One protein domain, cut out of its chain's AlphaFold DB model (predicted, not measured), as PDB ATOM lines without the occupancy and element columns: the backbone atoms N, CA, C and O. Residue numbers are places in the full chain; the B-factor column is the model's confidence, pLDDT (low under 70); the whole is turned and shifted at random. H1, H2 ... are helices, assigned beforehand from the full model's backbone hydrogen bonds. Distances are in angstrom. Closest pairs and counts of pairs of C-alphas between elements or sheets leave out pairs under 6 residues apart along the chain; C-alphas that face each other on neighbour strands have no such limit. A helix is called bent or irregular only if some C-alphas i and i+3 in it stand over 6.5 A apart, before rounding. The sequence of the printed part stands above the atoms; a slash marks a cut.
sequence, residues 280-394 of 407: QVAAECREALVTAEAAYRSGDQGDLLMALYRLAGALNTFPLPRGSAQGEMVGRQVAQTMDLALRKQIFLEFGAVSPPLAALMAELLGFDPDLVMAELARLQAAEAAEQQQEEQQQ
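What this domain is: This is residues 280 to 394 of the 407 residues of a protein of Chlorella sorokiniana (UniProt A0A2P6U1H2). A compact body of helices bears one long helix, H6, whose residues 381 to 394 stick out as an arm. In the body H1 and H2 lie side by side as a hairpin, H3 packs beside residues 282 to 289 of H1, and a shorter hairpin of H4 and H5 packs steeply on H2 with H4 and on H3 with H5. The printed part has 115 residues with six named helices, H1 to H6 in order, and no named strand, an all-helix class. It is compact, with a radius of gyration of the C-alphas of 14.9 A, but elongated, spanning 50 by 31 by 27 A.

How they stand to each other: H6, residues 369 to 394, touches H5, residues 355 to 364, with residues 369 to 373 alone; the closest C-alphas, of Pro 369 and Ala 359, are 5.2 A apart. This hairpin has a shallow tilt of 34 degrees, only just short of steep. H5 is irregular, with C-alphas 356 and 359 7.3 A apart. H4, residues 340 to 353, forms a hairpin with H5 at 25 degrees, closest at C-alphas Gly 351 and Ala 358, 5.0 A. H3, residues 325 to 337, touches H5 at C-alphas Gly 331 and Leu 364, 4.2 A. H1, residues 280 to 298, and H2, residues 301 to 317, form a hairpin at 13 degrees, closest at C-alphas Ala 292 and Leu 304, 4.9 A. H1 and H6 are apart. Every O i to N i+4 pair is within hydrogen-bond range in H1, H2, H3 and H4, against 4 of 6 in H5 and 20 of 22 in H6.

Where its parts are: H6 is 37.1 A long, H1 26.9 A and H2 24.5 A. C-alpha 280 is at (153.696, 159.520, 134.449) and C-alpha 394 at (200.533, 176.205, 135.979).

The domain as a whole: The C-alphas farthest apart, of Ala 325 and Gln 394, are 50.6 A apart. The printed part has no cut and no long link, and no printed residue is under pLDDT 70.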
ATOM      1  N   GLN A 280     153.304 159.165 133.087       95.81
ATOM      2  CA  GLN A 280     153.696 159.520 134.449       95.81
ATOM      3  C   GLN A 280     155.020 160.291 134.486       95.81
ATOM      4  O   GLN A 280     155.104 161.292 135.191       95.81
ATOM      5  N   VAL A 281     156.019 159.898 133.691       95.88
ATOM      6  CA  VAL A 281     157.289 160.631 133.561       95.88
ATOM      7  C   VAL A 281     157.042 162.050 133.057       95.88
ATOM      8  O   VAL A 281     157.603 162.996 133.594       95.88
ATOM      9  N   ALA A 282     156.150 162.242 132.084       94.75
ATOM     10  CA  ALA A 282     155.798 163.575 131.601       94.75
ATOM     11  C   ALA A 282     155.017 164.410 132.632       94.75
ATOM     12  O   ALA A 282     155.119 165.638 132.646       94.75
ATOM     13  N   ALA A 283     154.211 163.784 133.496       93.56
ATOM     14  CA  ALA A 283     153.618 164.474 134.643       93.56
ATOM     15  C   ALA A 283     154.698 164.928 135.636       93.56
ATOM     16  O   ALA A 283     154.710 166.097 136.010       93.56
ATOM     17  N   GLU A 284     155.645 164.047 135.949       93.81
ATOM     18  CA  GLU A 284     156.766 164.341 136.841       93.81
ATOM     19  C   GLU A 284     157.671 165.451 136.291       93.81
ATOM     20  O   GLU A 284     158.043 166.367 137.016       93.81
ATOM     21  N   CYS A 285     157.985 165.424 134.991       93.50
ATOM     22  CA  CYS A 285     158.797 166.460 134.351       93.50
ATOM     23  C   CYS A 285     158.155 167.841 134.503       93.50
ATOM     24  O   CYS A 285     158.838 168.813 134.809       93.50
ATOM     25  N   ARG A 286     156.831 167.930 134.329       92.50
ATOM     26  CA  ARG A 286     156.092 169.185 134.520       92.50
ATOM     27  C   ARG A 286     156.158 169.663 135.963       92.50
ATOM     28  O   ARG A 286     156.419 170.839 136.193       92.50
ATOM     29  N   GLU A 287     155.926 168.771 136.919       91.88
ATOM     30  CA  GLU A 287     155.976 169.104 138.346       91.88
ATOM     31  C   GLU A 287     157.375 169.561 138.782       91.88
ATOM     32  O   GLU A 287     157.519 170.595 139.441       91.88
ATOM     33  N   ALA A 288     158.411 168.839 138.354       91.31
ATOM     34  CA  ALA A 288     159.801 169.165 138.643       91.31
ATOM     35  C   ALA A 288     160.207 170.517 138.044       91.31
ATOM     36  O   ALA A 288     160.850 171.311 138.726       91.31
ATOM     37  N   LEU A 289     159.789 170.819 136.811       92.31
ATOM     38  CA  LEU A 289     160.056 172.114 136.180       92.31
ATOM     39  C   LEU A 289     159.332 173.256 136.907       92.31
ATOM     40  O   LEU A 289     159.947 174.278 137.194       92.31
ATOM     41  N   VAL A 290     158.069 173.079 137.299       91.38
ATOM     42  CA  VAL A 290     157.348 174.088 138.101       91.38
ATOM     43  C   VAL A 290     158.021 174.310 139.460       91.38
ATOM     44  O   VAL A 290     158.114 175.442 139.937       91.38
ATOM     45  N   THR A 291     158.542 173.249 140.075       90.69
ATOM     46  CA  THR A 291     159.289 173.346 141.336       90.69
ATOM     47  C   THR A 291     160.630 174.054 141.135       90.69
ATOM     48  O   THR A 291     160.989 174.915 141.935       90.69
ATOM     49  N   ALA A 292     161.334 173.766 140.040       90.81
ATOM     50  CA  ALA A 292     162.559 174.459 139.649       90.81
ATOM     51  C   ALA A 292     162.315 175.963 139.432       90.81
ATOM     52  O   ALA A 292     163.098 176.793 139.885       90.81
ATOM     53  N   GLU A 293     161.192 176.336 138.814       91.06
ATOM     54  CA  GLU A 293     160.789 177.737 138.688       91.06
ATOM     55  C   GLU A 293     160.538 178.405 140.038       91.06
ATOM     56  O   GLU A 293     160.975 179.537 140.256       91.06
ATOM     57  N   ALA A 294     159.841 177.724 140.946       91.38
ATOM     58  CA  ALA A 294     159.607 178.244 142.285       91.38
ATOM     59  C   ALA A 294     160.935 178.469 143.029       91.38
ATOM     60  O   ALA A 294     161.152 179.562 143.550       91.38
ATOM     61  N   ALA A 295     161.842 177.488 142.999       90.81
ATOM     62  CA  ALA A 295     163.169 177.580 143.610       90.81
ATOM     63  C   ALA A 295     163.996 178.733 143.018       90.81
ATOM     64  O   ALA A 295     164.571 179.534 143.757       90.81
ATOM     65  N   TYR A 296     163.966 178.890 141.690       89.62
ATOM     66  CA  TYR A 296     164.633 179.993 141.004       89.62
ATOM     67  C   TYR A 296     164.108 181.364 141.446       89.62
ATOM     68  O   TYR A 296     164.889 182.251 141.786       89.62
ATOM     69  N   ARG A 297     162.781 181.543 141.498       89.50
ATOM     70  CA  ARG A 297     162.166 182.804 141.953       89.50
ATOM     71  C   ARG A 297     162.478 183.106 143.418       89.50
ATOM     72  O   ARG A 297     162.576 184.273 143.788       89.50
ATOM     73  N   SER A 298     162.629 182.072 144.239       91.12
ATOM     74  CA  SER A 298     163.041 182.186 145.638       91.12
ATOM     75  C   SER A 298     164.542 182.441 145.816       91.12
ATOM     76  O   SER A 298     164.960 182.769 146.924       91.12
ATOM     77  N   GLY A 299     165.345 182.324 144.753       89.06
ATOM     78  CA  GLY A 299     166.803 182.433 144.812       89.06
ATOM     79  C   GLY A 299     167.483 181.239 145.489       89.06
ATOM     80  O   GLY A 299     168.655 181.341 145.851       89.06
ATOM     81  N   ASP A 300     166.771 180.122 145.676       91.62
ATOM     82  CA  ASP A 300     167.328 178.904 146.265       91.62
ATOM     83  C   ASP A 300     167.916 178.013 145.172       91.62
ATOM     84  O   ASP A 300     167.255 177.177 144.552       91.62
ATOM     85  N   GLN A 301     169.204 178.216 144.925       87.50
ATOM     86  CA  GLN A 301     169.915 177.454 143.912       87.50
ATOM     87  C   GLN A 301     170.178 176.000 144.327       87.50
ATOM     88  O   GLN A 301     170.360 175.143 143.463       87.50
ATOM     89  N   GLY A 302     170.187 175.699 145.630       89.06
ATOM     90  CA  GLY A 302     170.338 174.329 146.116       89.06
ATOM     91  C   GLY A 302     169.124 173.484 145.744       89.06
ATOM     92  O   GLY A 302     169.272 172.399 145.178       89.06
ATOM     93  N   ASP A 303     167.932 174.028 145.980       89.94
ATOM     94  CA  ASP A 303     166.670 173.386 145.613       89.94
ATOM     95  C   ASP A 303     166.489 173.280 144.094       89.94
ATOM     96  O   ASP A 303     166.012 172.252 143.605       89.94
ATOM     97  N   LEU A 304     166.942 174.286 143.335       90.62
ATOM     98  CA  LEU A 304     166.962 174.232 141.871       90.62
ATOM     99  C   LEU A 304     167.805 173.050 141.368       90.62
ATOM    100  O   LEU A 304     167.297 172.192 140.645       90.62
ATOM    101  N   LEU A 305     169.067 172.957 141.795       90.06
ATOM    102  CA  LEU A 305     169.964 171.871 141.384       90.06
ATOM    103  C   LEU A 305     169.440 170.500 141.824       90.06
ATOM    104  O   LEU A 305     169.533 169.530 141.071       90.06
ATOM    105  N   MET A 306     168.845 170.412 143.016       90.00
ATOM    106  CA  MET A 306     168.238 169.178 143.508       90.00
ATOM    107  C   MET A 306     167.047 168.744 142.643       90.00
ATOM    108  O   MET A 306     166.919 167.560 142.324       90.00
ATOM    109  N   ALA A 307     166.192 169.681 142.221       90.44
ATOM    110  CA  ALA A 307     165.087 169.396 141.307       90.44
ATOM    111  C   ALA A 307     165.596 168.892 139.944       90.44
ATOM    112  O   ALA A 307     165.084 167.895 139.429       90.44
ATOM    113  N   LEU A 308     166.650 169.512 139.400       90.94
ATOM    114  CA  LEU A 308     167.278 169.083 138.147       90.94
ATOM    115  C   LEU A 308     167.933 167.701 138.261       90.94
ATOM    116  O   LEU A 308     167.798 166.884 137.351       90.94
ATOM    117  N   TYR A 309     168.579 167.399 139.389       89.94
ATOM    118  CA  TYR A 309     169.168 166.084 139.640       89.94
ATOM    119  C   TYR A 309     168.102 164.984 139.706       89.94
ATOM    120  O   TYR A 309     168.242 163.937 139.071       89.94
ATOM    121  N   ARG A 310     166.996 165.231 140.420       90.62
ATOM    122  CA  ARG A 310     165.859 164.299 140.457       90.62
ATOM    123  C   ARG A 310     165.306 164.073 139.053       90.62
ATOM    124  O   ARG A 310     165.126 162.929 138.635       90.62
ATOM    125  N   LEU A 311     165.106 165.148 138.297       92.25
ATOM    126  CA  LEU A 311     164.633 165.070 136.919       92.25
ATOM    127  C   LEU A 311     165.570 164.230 136.036       92.25
ATOM    128  O   LEU A 311     165.099 163.363 135.299       92.25
ATOM    129  N   ALA A 312     166.888 164.410 136.167       92.31
ATOM    130  CA  ALA A 312     167.880 163.590 135.474       92.31
ATOM    131  C   ALA A 312     167.792 162.109 135.882       92.31
ATOM    132  O   ALA A 312     167.826 161.241 135.014       92.31
ATOM    133  N   GLY A 313     167.623 161.800 137.172       91.12
ATOM    134  CA  GLY A 313     167.448 160.424 137.658       91.12
ATOM    135  C   GLY A 313     166.225 159.723 137.055       91.12
ATOM    136  O   GLY A 313     166.320 158.580 136.596       91.12
ATOM    137  N   ALA A 314     165.093 160.430 136.981       93.25
ATOM    138  CA  ALA A 314     163.877 159.925 136.347       93.25
ATOM    139  C   ALA A 314     164.072 159.679 134.840       93.25
ATOM    140  O   ALA A 314     163.769 158.589 134.357       93.25
ATOM    141  N   LEU A 315     164.624 160.656 134.111       93.50
ATOM    142  CA  LEU A 315     164.818 160.583 132.656       93.50
ATOM    143  C   LEU A 315     165.918 159.603 132.228       93.50
ATOM    144  O   LEU A 315     165.817 159.019 131.157       93.50
ATOM    145  N   ASN A 316     166.939 159.378 133.058       92.31
ATOM    146  CA  ASN A 316     167.941 158.337 132.814       92.31
ATOM    147  C   ASN A 316     167.338 156.931 132.930       92.31
ATOM    148  O   ASN A 316     167.767 156.014 132.238       92.31
ATOM    149  N   THR A 317     166.356 156.755 133.817       92.25
ATOM    150  CA  THR A 317     165.720 155.451 134.048       92.25
ATOM    151  C   THR A 317     164.590 155.187 133.056       92.25
ATOM    152  O   THR A 317     164.448 154.073 132.560       92.25
ATOM    153  N   PHE A 318     163.792 156.213 132.764       94.19
ATOM    154  CA  PHE A 318     162.650 156.155 131.857       94.19
ATOM    155  C   PHE A 318     162.735 157.308 130.845       94.19
ATOM    156  O   PHE A 318     162.016 158.304 130.980       94.19
ATOM    157  N   PRO A 319     163.629 157.213 129.844       91.69
ATOM    158  CA  PRO A 319     163.781 158.258 128.844       91.69
ATOM    159  C   PRO A 319     162.504 158.401 128.016       91.69
ATOM    160  O   PRO A 319     161.932 157.416 127.542       91.69
ATOM    161  N   LEU A 320     162.071 159.646 127.822       91.06
ATOM    162  CA  LEU A 320     161.003 159.951 126.877       91.06
ATOM    163  C   LEU A 320     161.564 159.915 125.446       91.06
ATOM    164  O   LEU A 320     162.646 160.459 125.208       91.06
ATOM    165  N   PRO A 321     160.841 159.324 124.477       88.25
ATOM    166  CA  PRO A 321     161.246 159.381 123.080       88.25
ATOM    167  C   PRO A 321     161.280 160.829 122.580       88.25
ATOM    168  O   PRO A 321     160.383 161.621 122.897       88.25
ATOM    169  N   ARG A 322     162.288 161.153 121.762       83.81
ATOM    170  CA  ARG A 322     162.379 162.453 121.085       83.81
ATOM    171  C   ARG A 322     161.172 162.676 120.183       83.81
ATOM    172  O   ARG A 322     160.736 161.752 119.493       83.81
ATOM    173  N   GLY A 323     160.618 163.884 120.211       82.50
ATOM    174  CA  GLY A 323     159.409 164.220 119.453       82.50
ATOM    175  C   GLY A 323     158.159 163.445 119.896       82.50
ATOM    176  O   GLY A 323     157.197 163.333 119.133       82.50
ATOM    177  N   SER A 324     158.149 162.879 121.107       88.44
ATOM    178  CA  SER A 324     156.948 162.251 121.663       88.44
ATOM    179  C   SER A 324     155.868 163.292 121.961       88.44
ATOM    180  O   SER A 324     156.150 164.402 122.415       88.44
ATOM    181  N   ALA A 325     154.599 162.910 121.783       89.50
ATOM    182  CA  ALA A 325     153.461 163.777 122.101       89.50
ATOM    183  C   ALA A 325     153.467 164.224 123.576       89.50
ATOM    184  O   ALA A 325     153.049 165.333 123.906       89.50
ATOM    185  N   GLN A 326     153.957 163.360 124.472       91.12
ATOM    186  CA  GLN A 326     154.130 163.663 125.885       91.12
ATOM    187  C   GLN A 326     155.183 164.756 126.093       91.12
ATOM    188  O   GLN A 326     154.894 165.722 126.795       91.12
ATOM    189  N   GLY A 327     156.363 164.634 125.471       89.62
ATOM    190  CA  GLY A 327     157.426 165.640 125.550       89.62
ATOM    191  C   GLY A 327     156.991 166.992 124.984       89.62
ATOM    192  O   GLY A 327     157.145 168.012 125.652       89.62
ATOM    193  N   GLU A 328     156.338 166.997 123.819       90.69
ATOM    194  CA  GLU A 328     155.827 168.221 123.189       90.69
ATOM    195  C   GLU A 328     154.787 168.932 124.070       90.69
ATOM    196  O   GLU A 328     154.795 170.157 124.203       90.69
ATOM    197  N   MET A 329     153.900 168.169 124.714       91.56
ATOM    198  CA  MET A 329     152.919 168.721 125.648       91.56
ATOM    199  C   MET A 329     153.598 169.405 126.844       91.56
ATOM    200  O   MET A 329     153.152 170.480 127.250       91.56
ATOM    201  N   VAL A 330     154.666 168.812 127.396       93.44
ATOM    202  CA  VAL A 330     155.456 169.433 128.473       93.44
ATOM    203  C   VAL A 330     156.125 170.712 127.975       93.44
ATOM    204  O   VAL A 330     155.917 171.765 128.577       93.44
ATOM    205  N   GLY A 331     156.838 170.645 126.847       91.56
ATOM    206  CA  GLY A 331     157.538 171.788 126.256       91.56
ATOM    207  C   GLY A 331     156.616 172.966 125.962       91.56
ATOM    208  O   GLY A 331     156.925 174.106 126.310       91.56
ATOM    209  N   ARG A 332     155.431 172.699 125.402       91.12
ATOM    210  CA  ARG A 332     154.432 173.736 125.119       91.12
ATOM    211  C   ARG A 332     153.902 174.391 126.391       91.12
ATOM    212  O   ARG A 332     153.759 175.609 126.424       91.12
ATOM    213  N   GLN A 333     153.610 173.604 127.425       90.31
ATOM    214  CA  GLN A 333     153.153 174.142 128.706       90.31
ATOM    215  C   GLN A 333     154.236 175.018 129.346       90.31
ATOM    216  O   GLN A 333     153.954 176.139 129.756       90.31
ATOM    217  N   VAL A 334     155.474 174.529 129.378       92.25
ATOM    218  CA  VAL A 334     156.631 175.241 129.931       92.25
ATOM    219  C   VAL A 334     156.872 176.560 129.202       92.25
ATOM    220  O   VAL A 334     157.028 177.595 129.844       92.25
ATOM    221  N   ALA A 335     156.825 176.556 127.870       89.75
ATOM    222  CA  ALA A 335     156.979 177.766 127.069       89.75
ATOM    223  C   ALA A 335     155.880 178.816 127.327       89.75
ATOM    224  O   ALA A 335     156.127 180.004 127.138       89.75
ATOM    225  N   GLN A 336     154.684 178.396 127.756       89.31
ATOM    226  CA  GLN A 336     153.581 179.298 128.101       89.31
ATOM    227  C   GLN A 336     153.694 179.874 129.516       89.31
ATOM    228  O   GLN A 336     153.226 180.986 129.751       89.31
ATOM    229  N   THR A 337     154.253 179.120 130.468       88.19
ATOM    230  CA  THR A 337     154.241 179.502 131.890       88.19
ATOM    231  C   THR A 337     155.553 180.102 132.386       88.19
ATOM    232  O   THR A 337     155.517 180.881 133.336       88.19
ATOM    233  N   MET A 338     156.687 179.757 131.769       91.25
ATOM    234  CA  MET A 338     158.026 180.150 132.219       91.25
ATOM    235  C   MET A 338     158.666 181.200 131.309       91.25
ATOM    236  O   MET A 338     158.613 181.110 130.079       91.25
ATOM    237  N   ASP A 339     159.370 182.150 131.925       90.00
ATOM    238  CA  ASP A 339     160.138 183.159 131.197       90.00
ATOM    239  C   ASP A 339     161.309 182.543 130.410       90.00
ATOM    240  O   ASP A 339     161.921 181.547 130.809       90.00
ATOM    241  N   LEU A 340     161.650 183.162 129.280       89.31
ATOM    242  CA  LEU A 340     162.723 182.712 128.405       89.31
ATOM    243  C   LEU A 340     164.075 182.697 129.130       89.31
ATOM    244  O   LEU A 340     164.832 181.744 128.957       89.31
ATOM    245  N   ALA A 341     164.381 183.711 129.947       88.31
ATOM    246  CA  ALA A 341     165.655 183.778 130.666       88.31
ATOM    247  C   ALA A 341     165.840 182.580 131.612       88.31
ATOM    248  O   ALA A 341     166.892 181.940 131.602       88.31
ATOM    249  N   LEU A 342     164.785 182.222 132.348       88.94
ATOM    250  CA  LEU A 342     164.771 181.060 133.231       88.94
ATOM    251  C   LEU A 342     164.955 179.753 132.453       88.94
ATOM    252  O   LEU A 342     165.780 178.923 132.827       88.94
ATOM    253  N   ARG A 343     164.230 179.572 131.344       92.19
ATOM    254  CA  ARG A 343     164.358 178.357 130.524       92.19
ATOM    255  C   ARG A 343     165.785 178.175 129.998       92.19
ATOM    256  O   ARG A 343     166.301 177.062 130.043       92.19
ATOM    257  N   LYS A 344     166.448 179.257 129.567       90.19
ATOM    258  CA  LYS A 344     167.866 179.213 129.160       90.19
ATOM    259  C   LYS A 344     168.762 178.774 130.316       90.19
ATOM    260  O   LYS A 344     169.613 177.911 130.127       90.19
ATOM    261  N   GLN A 345     168.562 179.342 131.504       88.62
ATOM    262  CA  GLN A 345     169.358 178.984 132.673       88.62
ATOM    263  C   GLN A 345     169.174 177.517 133.065       88.62
ATOM    264  O   GLN A 345     170.168 176.816 133.227       88.62
ATOM    265  N   ILE A 346     167.930 177.034 133.143       91.25
ATOM    266  CA  ILE A 346     167.641 175.624 133.437       91.25
ATOM    267  C   ILE A 346     168.314 174.713 132.410       91.25
ATOM    268  O   ILE A 346     168.913 173.711 132.790       91.25
ATOM    269  N   PHE A 347     168.259 175.058 131.121       91.94
ATOM    270  CA  PHE A 347     168.915 174.271 130.081       91.94
ATOM    271  C   PHE A 347     170.435 174.199 130.277       91.94
ATOM    272  O   PHE A 347     171.007 173.116 130.180       91.94
ATOM    273  N   LEU A 348     171.089 175.330 130.561       88.75
ATOM    274  CA  LEU A 348     172.538 175.377 130.768       88.75
ATOM    275  C   LEU A 348     172.952 174.593 132.021       88.75
ATOM    276  O   LEU A 348     173.862 173.769 131.954       88.75
ATOM    277  N   GLU A 349     172.253 174.797 133.140       88.38
ATOM    278  CA  GLU A 349     172.521 174.076 134.389       88.38
ATOM    279  C   GLU A 349     172.272 172.570 134.228       88.38
ATOM    280  O   GLU A 349     173.101 171.754 134.628       88.38
ATOM    281  N   PHE A 350     171.179 172.177 133.572       89.12
ATOM    282  CA  PHE A 350     170.888 170.770 133.315       89.12
ATOM    283  C   PHE A 350     171.889 170.140 132.340       89.12
ATOM    284  O   PHE A 350     172.315 169.006 132.554       89.12
ATOM    285  N   GLY A 351     172.300 170.862 131.293       86.50
ATOM    286  CA  GLY A 351     173.301 170.402 130.329       86.50
ATOM    287  C   GLY A 351     174.672 170.155 130.961       86.50
ATOM    288  O   GLY A 351     175.390 169.260 130.517       86.50
ATOM    289  N   ALA A 352     175.011 170.886 132.027       82.94
ATOM    290  CA  ALA A 352     176.199 170.623 132.834       82.94
ATOM    291  C   ALA A 352     176.055 169.365 133.713       82.94
ATOM    292  O   ALA A 352     177.025 168.633 133.901       82.94
ATOM    293  N   VAL A 353     174.852 169.090 134.233       83.50
ATOM    294  CA  VAL A 353     174.572 167.917 135.084       83.50
ATOM    295  C   VAL A 353     174.464 166.626 134.268       83.50
ATOM    296  O   VAL A 353     175.007 165.598 134.666       83.50
ATOM    297  N   SER A 354     173.757 166.656 133.136       86.06
ATOM    298  CA  SER A 354     173.533 165.489 132.277       86.06
ATOM    299  C   SER A 354     173.606 165.856 130.787       86.06
ATOM    300  O   SER A 354     172.575 166.025 130.126       86.06
ATOM    301  N   PRO A 355     174.826 165.905 130.213       84.69
ATOM    302  CA  PRO A 355     175.034 166.111 128.781       84.69
ATOM    303  C   PRO A 355     174.242 165.170 127.851       84.69
ATOM    304  O   PRO A 355     173.693 165.662 126.863       84.69
ATOM    305  N   PRO A 356     174.111 163.846 128.112       87.12
ATOM    306  CA  PRO A 356     173.406 162.955 127.183       87.12
ATOM    307  C   PRO A 356     171.899 163.242 127.102       87.12
ATOM    308  O   PRO A 356     171.276 162.979 126.074       87.12
ATOM    309  N   LEU A 357     171.315 163.817 128.159       89.94
ATOM    310  CA  LEU A 357     169.897 164.169 128.218       89.94
ATOM    311  C   LEU A 357     169.609 165.612 127.781       89.94
ATOM    312  O   LEU A 357     168.443 165.999 127.711       89.94
ATOM    313  N   ALA A 358     170.631 166.413 127.464       88.56
ATOM    314  CA  ALA A 358     170.468 167.834 127.160       88.56
ATOM    315  C   ALA A 358     169.533 168.083 125.964       88.56
ATOM    316  O   ALA A 358     168.680 168.964 126.022       88.56
ATOM    317  N   ALA A 359     169.608 167.256 124.919       88.75
ATOM    318  CA  ALA A 359     168.717 167.377 123.763       88.75
ATOM    319  C   ALA A 359     167.245 167.102 124.120       88.75
ATOM    320  O   ALA A 359     166.356 167.797 123.642       88.75
ATOM    321  N   LEU A 360     166.981 166.129 124.999       90.75
ATOM    322  CA  LEU A 360     165.626 165.884 125.496       90.75
ATOM    323  C   LEU A 360     165.155 167.042 126.385       90.75
ATOM    324  O   LEU A 360     164.008 167.468 126.297       90.75
ATOM    325  N   MET A 361     166.047 167.589 127.214       92.69
ATOM    326  CA  MET A 361     165.739 168.759 128.036       92.69
ATOM    327  C   MET A 361     165.406 169.990 127.187       92.69
ATOM    328  O   MET A 361     164.496 170.735 127.540       92.69
ATOM    329  N   ALA A 362     166.083 170.190 126.051       91.25
ATOM    330  CA  ALA A 362     165.729 171.241 125.099       91.25
ATOM    331  C   ALA A 362     164.262 171.124 124.666       91.25
ATOM    332  O   ALA A 362     163.517 172.096 124.781       91.25
ATOM    333  N   GLU A 363     163.824 169.926 124.264       91.56
ATOM    334  CA  GLU A 363     162.429 169.670 123.880       91.56
ATOM    335  C   GLU A 363     161.458 169.947 125.043       91.56
ATOM    336  O   GLU A 363     160.448 170.630 124.863       91.56
ATOM    337  N   LEU A 364     161.782 169.486 126.258       92.94
ATOM    338  CA  LEU A 364     160.954 169.697 127.457       92.94
ATOM    339  C   LEU A 364     160.867 171.167 127.891       92.94
ATOM    340  O   LEU A 364     159.902 171.550 128.550       92.94
ATOM    341  N   LEU A 365     161.844 171.993 127.518       92.88
ATOM    342  CA  LEU A 365     161.837 173.439 127.739       92.88
ATOM    343  C   LEU A 365     161.224 174.212 126.560       92.88
ATOM    344  O   LEU A 365     161.117 175.440 126.616       92.88
ATOM    345  N   GLY A 366     160.803 173.520 125.499       90.06
ATOM    346  CA  GLY A 366     160.232 174.132 124.301       90.06
ATOM    347  C   GLY A 366     161.265 174.855 123.432       90.06
ATOM    348  O   GLY A 366     160.933 175.867 122.815       90.06
ATOM    349  N   PHE A 367     162.512 174.381 123.424       90.19
ATOM    350  CA  PHE A 367     163.557 174.812 122.498       90.19
ATOM    351  C   PHE A 367     163.694 173.843 121.323       90.19
ATOM    352  O   PHE A 367     163.369 172.662 121.435       90.19
ATOM    353  N   ASP A 368     164.236 174.345 120.213       86.50
ATOM    354  CA  ASP A 368     164.700 173.502 119.114       86.50
ATOM    355  C   ASP A 368     166.062 172.882 119.489       86.50
ATOM    356  O   ASP A 368     167.039 173.631 119.644       86.50
ATOM    357  N   PRO A 369     166.149 171.548 119.669       85.00
ATOM    358  CA  PRO A 369     167.373 170.882 120.102       85.00
ATOM    359  C   PRO A 369     168.539 171.113 119.138       85.00
ATOM    360  O   PRO A 369     169.670 171.276 119.596       85.00
ATOM    361  N   ASP A 370     168.294 171.189 117.830       85.25
ATOM    362  CA  ASP A 370     169.366 171.314 116.838       85.25
ATOM    363  C   ASP A 370     170.073 172.674 116.945       85.25
ATOM    364  O   ASP A 370     171.286 172.786 116.744       85.25
ATOM    365  N   LEU A 371     169.325 173.707 117.339       84.19
ATOM    366  CA  LEU A 371     169.837 175.060 117.527       84.19
ATOM    367  C   LEU A 371     170.580 175.214 118.858       84.19
ATOM    368  O   LEU A 371     171.701 175.731 118.891       84.19
ATOM    369  N   VAL A 372     169.985 174.761 119.965       85.62
ATOM    370  CA  VAL A 372     170.550 175.004 121.305       85.62
ATOM    371  C   VAL A 372     171.715 174.079 121.647       85.62
ATOM    372  O   VAL A 372     172.612 174.475 122.392       85.62
ATOM    373  N   MET A 373     171.767 172.874 121.073       84.44
ATOM    374  CA  MET A 373     172.873 171.942 121.315       84.44
ATOM    375  C   MET A 373     174.183 172.416 120.682       84.44
ATOM    376  O   MET A 373     175.247 172.227 121.272       84.44
ATOM    377  N   ALA A 374     174.125 173.076 119.520       82.75
ATOM    378  CA  ALA A 374     175.301 173.689 118.906       82.75
ATOM    379  C   ALA A 374     175.889 174.796 119.796       82.75
ATOM    380  O   ALA A 374     177.108 174.942 119.892       82.75
ATOM    381  N   GLU A 375     175.025 175.550 120.477       81.19
ATOM    382  CA  GLU A 375     175.446 176.591 121.408       81.19
ATOM    383  C   GLU A 375     176.022 176.005 122.702       81.19
ATOM    384  O   GLU A 375     177.087 176.434 123.144       81.19
ATOM    385  N   LEU A 376     175.393 174.966 123.262       82.88
ATOM    386  CA  LEU A 376     175.934 174.240 124.416       82.88
ATOM    387  C   LEU A 376     177.338 173.690 124.125       82.88
ATOM    388  O   LEU A 376     178.251 173.870 124.929       82.88
ATOM    389  N   ALA A 377     177.534 173.080 122.953       83.31
ATOM    390  CA  ALA A 377     178.827 172.544 122.538       83.31
ATOM    391  C   ALA A 377     179.900 173.637 122.398       83.31
ATOM    392  O   ALA A 377     181.051 173.421 122.772       83.31
ATOM    393  N   ARG A 378     179.536 174.826 121.893       83.88
ATOM    394  CA  ARG A 378     180.455 175.976 121.823       83.88
ATOM    395  C   ARG A 378     180.879 176.454 123.205       83.88
ATOM    396  O   ARG A 378     182.063 176.707 123.405       83.88
ATOM    397  N   LEU A 379     179.936 176.562 124.140       83.50
ATOM    398  CA  LEU A 379     180.222 176.982 125.514       83.50
ATOM    399  C   LEU A 379     181.138 175.973 126.217       83.50
ATOM    400  O   LEU A 379     182.166 176.361 126.762       83.50
ATOM    401  N   GLN A 380     180.839 174.678 126.103       83.06
ATOM    402  CA  GLN A 380     181.676 173.611 126.664       83.06
ATOM    403  C   GLN A 380     183.084 173.583 126.046       83.06
ATOM    404  O   GLN A 380     184.070 173.378 126.751       83.06
ATOM    405  N   ALA A 381     183.205 173.825 124.737       83.88
ATOM    406  CA  ALA A 381     184.504 173.908 124.069       83.88
ATOM    407  C   ALA A 381     185.319 175.132 124.521       83.88
ATOM    408  O   ALA A 381     186.536 175.028 124.679       83.88
ATOM    409  N   ALA A 382     184.665 176.275 124.749       84.69
ATOM    410  CA  ALA A 382     185.315 177.465 125.291       84.69
ATOM    411  C   ALA A 382     185.823 177.220 126.722       84.69
ATOM    412  O   ALA A 382     186.978 177.519 127.018       84.69
ATOM    413  N   GLU A 383     185.009 176.592 127.575       81.12
ATOM    414  CA  GLU A 383     185.403 176.223 128.940       81.12
ATOM    415  C   GLU A 383     186.581 175.238 128.959       81.12
ATOM    416  O   GLU A 383     187.528 175.414 129.727       81.12
ATOM    417  N   ALA A 384     186.572 174.229 128.083       82.56
ATOM    418  CA  ALA A 384     187.679 173.282 127.959       82.56
ATOM    419  C   ALA A 384     188.978 173.964 127.489       82.56
ATOM    420  O   ALA A 384     190.064 173.630 127.968       82.56
ATOM    421  N   ALA A 385     188.883 174.943 126.583       86.12
ATOM    422  CA  ALA A 385     190.037 175.708 126.116       86.12
ATOM    423  C   ALA A 385     190.629 176.600 127.222       86.12
ATOM    424  O   ALA A 385     191.852 176.683 127.349       86.12
ATOM    425  N   GLU A 386     189.789 177.232 128.047       87.56
ATOM    426  CA  GLU A 386     190.242 178.012 129.207       87.56
ATOM    427  C   GLU A 386     190.960 177.128 130.239       87.56
ATOM    428  O   GLU A 386     192.023 177.500 130.736       87.56
ATOM    429  N   GLN A 387     190.442 175.926 130.514       83.44
ATOM    430  CA  GLN A 387     191.075 174.975 131.437       83.44
ATOM    431  C   GLN A 387     192.462 174.539 130.956       83.44
ATOM    432  O   GLN A 387     193.416 174.542 131.733       83.44
ATOM    433  N   GLN A 388     192.606 174.243 129.664       84.81
ATOM    434  CA  GLN A 388     193.902 173.885 129.084       84.81
ATOM    435  C   GLN A 388     194.915 175.034 129.173       84.81
ATOM    436  O   GLN A 388     196.101 174.794 129.394       84.81
ATOM    437  N   GLN A 389     194.468 176.285 129.036       86.88
ATOM    438  CA  GLN A 389     195.334 177.453 129.215       86.88
ATOM    439  C   GLN A 389     195.757 177.636 130.678       86.88
ATOM    440  O   GLN A 389     196.927 177.928 130.934       86.88
ATOM    441  N   GLU A 390     194.845 177.438 131.637       87.06
ATOM    442  CA  GLU A 390     195.161 177.477 133.073       87.06
ATOM    443  C   GLU A 390     196.187 176.386 133.445       87.06
ATOM    444  O   GLU A 390     197.168 176.676 134.132       87.06
ATOM    445  N   GLU A 391     196.022 175.157 132.947       85.12
ATOM    446  CA  GLU A 391     196.959 174.047 133.189       85.12
ATOM    447  C   GLU A 391     198.341 174.297 132.569       85.12
ATOM    448  O   GLU A 391     199.361 174.080 133.225       85.12
ATOM    449  N   GLN A 392     198.403 174.819 131.340       85.56
ATOM    450  CA  GLN A 392     199.673 175.163 130.688       85.56
ATOM    451  C   GLN A 392     200.417 176.289 131.422       85.56
ATOM    452  O   GLN A 392     201.642 176.245 131.543       85.56
ATOM    453  N   GLN A 393     199.698 177.276 131.966       84.69
ATOM    454  CA  GLN A 393     200.294 178.341 132.782       84.69
ATOM    455  C   GLN A 393     200.792 177.826 134.142       84.69
ATOM    456  O   GLN A 393     201.832 178.272 134.636       84.69
ATOM    457  N   GLN A 394     200.090 176.863 134.746       82.62
ATOM    458  CA  GLN A 394     200.533 176.205 135.979       82.62
ATOM    459  C   GLN A 394     201.764 175.316 135.745       82.62
ATOM    460  O   GLN A 394     202.701 175.354 136.542       82.62
TER     461      GLN A 394